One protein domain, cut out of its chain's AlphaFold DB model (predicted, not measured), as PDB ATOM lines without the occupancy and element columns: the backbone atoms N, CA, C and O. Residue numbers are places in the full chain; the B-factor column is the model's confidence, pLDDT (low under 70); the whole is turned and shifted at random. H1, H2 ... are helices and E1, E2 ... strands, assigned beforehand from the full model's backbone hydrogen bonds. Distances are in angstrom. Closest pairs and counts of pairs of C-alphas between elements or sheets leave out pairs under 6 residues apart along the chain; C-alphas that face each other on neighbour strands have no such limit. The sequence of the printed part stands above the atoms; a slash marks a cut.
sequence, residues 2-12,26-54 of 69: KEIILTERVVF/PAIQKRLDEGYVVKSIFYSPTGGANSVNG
ATOM      1  N   LYS A   2     -41.662  42.277  51.336       79.44
ATOM      2  CA  LYS A   2     -41.068  42.034  50.015       79.44
ATOM      3  C   LYS A   2     -41.121  40.538  49.712       79.44
ATOM      4  O   LYS A   2     -40.566  39.745  50.472       79.44
ATOM      5  N   GLU A   3     -41.827  40.186  48.650       90.31
ATOM      6  CA  GLU A   3     -41.814  38.846  48.068       90.31
ATOM      7  C   GLU A   3     -40.582  38.700  47.172       90.31
ATOM      8  O   GLU A   3     -40.160  39.661  46.518       90.31
ATOM      9  N   ILE A   4     -39.985  37.512  47.172       93.50
ATOM     10  CA  ILE A   4     -38.932  37.128  46.236       93.50
ATOM     11  C   ILE A   4     -39.366  35.865  45.499       93.50
ATOM     12  O   ILE A   4     -39.959  34.964  46.087       93.50
ATOM     13  N   ILE A   5     -39.044  35.801  44.213       95.31
ATOM     14  CA  ILE A   5     -39.315  34.645  43.363       95.31
ATOM     15  C   ILE A   5     -37.960  34.062  42.979       95.31
ATOM     16  O   ILE A   5     -37.109  34.773  42.444       95.31
ATOM     17  N   LEU A   6     -37.748  32.784  43.275       95.19
ATOM     18  CA  LEU A   6     -36.531  32.064  42.916       95.19
ATOM     19  C   LEU A   6     -36.872  30.904  42.004       95.19
ATOM     20  O   LEU A   6     -37.839  30.199  42.252       95.19
ATOM     21  N   THR A   7     -36.067  30.709  40.963       95.31
ATOM     22  CA  THR A   7     -36.148  29.532  40.098       95.31
ATOM     23  C   THR A   7     -34.801  28.835  40.087       95.31
ATOM     24  O   THR A   7     -33.798  29.448  39.724       95.31
ATOM     25  N   GLU A   8     -34.785  27.560  40.449       93.94
ATOM     26  CA  GLU A   8     -33.616  26.692  40.330       93.94
ATOM     27  C   GLU A   8     -33.917  25.512  39.414       93.94
ATOM     28  O   GLU A   8     -35.063  25.090  39.275       93.94
ATOM     29  N   ARG A   9     -32.879  24.997  38.753       91.44
ATOM     30  CA  ARG A   9     -32.992  23.908  37.782       91.44
ATOM     31  C   ARG A   9     -32.090  22.759  38.184       91.44
ATOM     32  O   ARG A   9     -30.931  22.982  38.521       91.44
ATOM     33  N   VAL A  10     -32.612  21.548  38.063       88.56
ATOM     34  CA  VAL A  10     -31.860  20.309  38.245       88.56
ATOM     35  C   VAL A  10     -31.956  19.499  36.961       88.56
ATOM     36  O   VAL A  10     -33.044  19.331  36.415       88.56
ATOM     37  N   VAL A  11     -30.813  19.030  36.465       86.19
ATOM     38  CA  VAL A  11     -30.709  18.200  35.260       86.19
ATOM     39  C   VAL A  11     -30.562  16.746  35.691       86.19
ATOM     40  O   VAL A  11     -29.750  16.430  36.558       86.19
ATOM     41  N   PHE A  12     -31.346  15.864  35.084       80.44
ATOM     42  CA  PHE A  12     -31.268  14.426  35.289       80.44
ATOM     43  C   PHE A  12     -30.080  13.861  34.509       80.44
ATOM     44  O   PHE A  12     -29.940  14.085  33.304       80.44
ATOM     45  N   PRO A  26     -30.418  24.196  46.333       92.62
ATOM     46  CA  PRO A  26     -29.610  24.842  47.365       92.62
ATOM     47  C   PRO A  26     -29.896  26.332  47.570       92.62
ATOM     48  O   PRO A  26     -29.840  26.809  48.705       92.62
ATOM     49  N   ALA A  27     -30.197  27.094  46.515       92.56
ATOM     50  CA  ALA A  27     -30.464  28.525  46.656       92.56
ATOM     51  C   ALA A  27     -31.820  28.795  47.330       92.56
ATOM     52  O   ALA A  27     -31.931  29.731  48.125       92.56
ATOM     53  N   ILE A  28     -32.829  27.972  47.052       94.81
ATOM     54  CA  ILE A  28     -34.134  27.972  47.707       94.81
ATOM     55  C   ILE A  28     -33.954  27.554  49.164       94.81
ATOM     56  O   ILE A  28     -34.397  28.288  50.046       94.81
ATOM     57  N   GLN A  29     -33.241  26.451  49.427       93.88
ATOM     58  CA  GLN A  29     -32.960  25.982  50.788       93.88
ATOM     59  C   GLN A  29     -32.294  27.076  51.624       93.88
ATOM     60  O   GLN A  29     -32.775  27.399  52.704       93.88
ATOM     61  N   LYS A  30     -31.279  27.751  51.072       95.19
ATOM     62  CA  LYS A  30     -30.615  28.874  51.739       95.19
ATOM     63  C   LYS A  30     -31.592  29.973  52.171       95.19
ATOM     64  O   LYS A  30     -31.431  30.546  53.242       95.19
ATOM     65  N   ARG A  31     -32.608  30.301  51.364       94.25
ATOM     66  CA  ARG A  31     -33.610  31.305  51.764       94.25
ATOM     67  C   ARG A  31     -34.544  30.798  52.850       94.25
ATOM     68  O   ARG A  31     -34.933  31.580  53.710       94.25
ATOM     69  N   LEU A  32     -34.904  29.521  52.819       93.50
ATOM     70  CA  LEU A  32     -35.679  28.919  53.900       93.50
ATOM     71  C   LEU A  32     -34.896  28.995  55.218       93.50
ATOM     72  O   LEU A  32     -35.446  29.438  56.223       93.50
ATOM     73  N   ASP A  33     -33.593  28.704  55.180       94.88
ATOM     74  CA  ASP A  33     -32.695  28.805  56.338       94.88
ATOM     75  C   ASP A  33     -32.529  30.261  56.827       94.88
ATOM     76  O   ASP A  33     -32.404  30.514  58.023       94.88
ATOM     77  N   GLU A  34     -32.598  31.250  55.925       93.94
ATOM     78  CA  GLU A  34     -32.639  32.690  56.252       93.94
ATOM     79  C   GLU A  34     -33.980  33.146  56.882       93.94
ATOM     80  O   GLU A  34     -34.161  34.336  57.179       93.94
ATOM     81  N   GLY A  35     -34.933  32.227  57.074       93.31
ATOM     82  CA  GLY A  35     -36.233  32.479  57.695       93.31
ATOM     83  C   GLY A  35     -37.313  32.970  56.731       93.31
ATOM     84  O   GLY A  35     -38.304  33.555  57.171       93.31
ATOM     85  N   TYR A  36     -37.143  32.786  55.419       94.25
ATOM     86  CA  TYR A  36     -38.236  33.012  54.474       94.25
ATOM     87  C   TYR A  36     -39.256  31.873  54.549       94.25
ATOM     88  O   TYR A  36     -38.904  30.711  54.725       94.25
ATOM     89  N   VAL A  37     -40.529  32.206  54.345       94.19
ATOM     90  CA  VAL A  37     -41.619  31.230  54.267       94.19
ATOM     91  C   VAL A  37     -42.074  31.037  52.827       94.19
ATOM     92  O   VAL A  37     -42.131  31.995  52.049       94.19
ATOM     93  N   VAL A  38     -42.431  29.801  52.483       95.06
ATOM     94  CA  VAL A  38     -43.001  29.458  51.176       95.06
ATOM     95  C   VAL A  38     -44.433  29.965  51.081       95.06
ATOM     96  O   VAL A  38     -45.266  29.677  51.939       95.06
ATOM     97  N   LYS A  39     -44.728  30.706  50.013       95.12
ATOM     98  CA  LYS A  39     -46.088  31.105  49.633       95.12
ATOM     99  C   LYS A  39     -46.684  30.173  48.592       95.12
ATOM    100  O   LYS A  39     -47.841  29.782  48.714       95.12
ATOM    101  N   SER A  40     -45.898  29.828  47.582       96.00
ATOM    102  CA  SER A  40     -46.308  28.947  46.494       96.00
ATOM    103  C   SER A  40     -45.092  28.280  45.859       96.00
ATOM    104  O   SER A  40     -43.962  28.774  45.947       96.00
ATOM    105  N   ILE A  41     -45.344  27.127  45.246       95.31
ATOM    106  CA  ILE A  41     -44.358  26.309  44.546       95.31
ATOM    107  C   ILE A  41     -44.937  25.985  43.175       95.31
ATOM    108  O   ILE A  41     -46.051  25.475  43.072       95.31
ATOM    109  N   PHE A  42     -44.160  26.250  42.136       95.38
ATOM    110  CA  PHE A  42     -44.438  25.854  40.767       95.38
ATOM    111  C   PHE A  42     -43.287  24.996  40.272       95.38
ATOM    112  O   PHE A  42     -42.126  25.253  40.589       95.38
ATOM    113  N   TYR A  43     -43.599  23.987  39.474       91.25
ATOM    114  CA  TYR A  43     -42.588  23.173  38.825       91.25
ATOM    115  C   TYR A  43     -42.904  23.045  37.344       91.25
ATOM    116  O   TYR A  43     -44.066  23.038  36.935       91.25
ATOM    117  N   SER A  44     -41.857  22.923  36.541       90.94
ATOM    118  CA  SER A  44     -41.984  22.632  35.120       90.94
ATOM    119  C   SER A  44     -40.890  21.662  34.693       90.94
ATOM    120  O   SER A  44     -39.732  21.864  35.080       90.94
ATOM    121  N   PRO A  45     -41.208  20.639  33.884       89.38
ATOM    122  CA  PRO A  45     -40.176  19.815  33.272       89.38
ATOM    123  C   PRO A  45     -39.264  20.689  32.400       89.38
ATOM    124  O   PRO A  45     -39.726  21.617  31.735       89.38
ATOM    125  N   THR A  46     -37.967  20.395  32.396       87.56
ATOM    126  CA  THR A  46     -37.003  21.003  31.470       87.56
ATOM    127  C   THR A  46     -36.532  19.965  30.466       87.56
ATOM    128  O   THR A  46     -36.385  18.791  30.808       87.56
ATOM    129  N   GLY A  47     -36.281  20.391  29.232       83.69
ATOM    130  CA  GLY A  47     -35.805  19.507  28.178       83.69
ATOM    131  C   GLY A  47     -36.197  19.979  26.786       83.69
ATOM    132  O   GLY A  47     -36.708  21.085  26.613       83.69
ATOM    133  N   GLY A  48     -35.895  19.148  25.793       78.44
ATOM    134  CA  GLY A  48     -36.252  19.395  24.398       78.44
ATOM    135  C   GLY A  48     -37.648  18.868  24.065       78.44
ATOM    136  O   GLY A  48     -38.283  18.198  24.873       78.44
ATOM    137  N   ALA A  49     -38.097  19.109  22.832       75.19
ATOM    138  CA  ALA A  49     -39.428  18.711  22.357       75.19
ATOM    139  C   ALA A  49     -39.760  17.218  22.562       75.19
ATOM    140  O   ALA A  49     -40.925  16.872  22.720       75.19
ATOM    141  N   ASN A  50     -38.741  16.351  22.596       79.06
ATOM    142  CA  ASN A  50     -38.901  14.896  22.652       79.06
ATOM    143  C   ASN A  50     -38.279  14.245  23.900       79.06
ATOM    144  O   ASN A  50     -38.224  13.019  23.977       79.06
ATOM    145  N   SER A  51     -37.770  15.021  24.863       79.81
ATOM    146  CA  SER A  51     -37.183  14.456  26.081       79.81
ATOM    147  C   SER A  51     -37.217  15.433  27.251       79.81
ATOM    148  O   SER A  51     -36.784  16.578  27.137       79.81
ATOM    149  N   VAL A  52     -37.688  14.952  28.403       82.38
ATOM    150  CA  VAL A  52     -37.522  15.634  29.691       82.38
ATOM    151  C   VAL A  52     -36.191  15.186  30.279       82.38
ATOM    152  O   VAL A  52     -35.971  13.994  30.483       82.38
ATOM    153  N   ASN A  53     -35.299  16.136  30.539       86.88
ATOM    154  CA  ASN A  53     -33.976  15.882  31.104       86.88
ATOM    155  C   ASN A  53     -33.725  16.679  32.387       86.88
ATOM    156  O   ASN A  53     -32.583  16.813  32.808       86.88
ATOM    157  N   GLY A  54     -34.767  17.228  33.004       87.75
ATOM    158  CA  GLY A  54     -34.647  17.922  34.274       87.75
ATOM    159  C   GLY A  54     -35.963  18.511  34.759       87.75
ATOM    160  O   GLY A  54     -37.024  18.317  34.159       87.75
TER     161      GLY A  54
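AT A GLANCE: This is residues 2 to 12 and 26 to 54 of the 69 residues of an uncharacterized protein of Ornithobacterium rhinotracheale (strain ATCC 51463 / DSM 15997 / CCUG 23171 / CIP 104009 / LMG 9086) (UniProt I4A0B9). Two long strands, E1 and E2, run along a narrow, loosely built rod, with the short helix H1 near one end and a small hairpin of E2 and E3 at the other. E3 folds back along the last part of E2, and its end comes close to the end of E1. The 40 printed residues hold one named helix and three named strands, in the order E1, H1, E2, E3; E2 and E3 form an antiparallel sheet of two, and the class is mixed, helices and strands. The whole is only just loose, close to extended, with a radius of gyration of the C-alphas of 13.0 A and spans of 39 by 16 by 11 A.

IN THESE COORDINATES: E1, residues 3 to 11, begins at C-alpha 3 at (-41.814, 38.846, 48.068) and is 26.7 A long. H1, residues 26 to 33, measures 10.3 A. E2, residues 37 to 48, measures 32.6 A and bends by 60 degrees at residue 40. E3, residues 51 to 54, measures 9.3 A and ends at C-alpha 54 at (-34.647, 17.922, 34.274).

HOW THE PARTS SIT: E1 pairs with no named strand. Its closest C-alphas to H1 are those of Leu 6 and Ile 28, 6.7 A apart. Every O i to N i+4 pair in H1 is within hydrogen-bond range. The closest C-alphas of H1 and E2 are those of Leu 32 and Val 38, 7.8 A apart. E2 and E3 are a hairpin, antiparallel at 143 degrees, with N 46 and O 54 at 2.9 A and N 48 and O 51 at 3.0 A, both within hydrogen-bond range. The closest C-alphas of E1 and E3 are those of Val 11 and Gly 54, 4.1 A apart. H1 and E3 are apart.

THE WHOLE: The C-alphas farthest apart, those of Gly 35 and Asn 50, are separated by 39.3 A. Residues 13 to 25 are not printed, and C-alphas 12 and 26 are 16.0 A apart across this cut. The links H1 to E2 and E2 to E3 are tight. The mean pLDDT of the printed part is 90.2, and no printed residue is under 70.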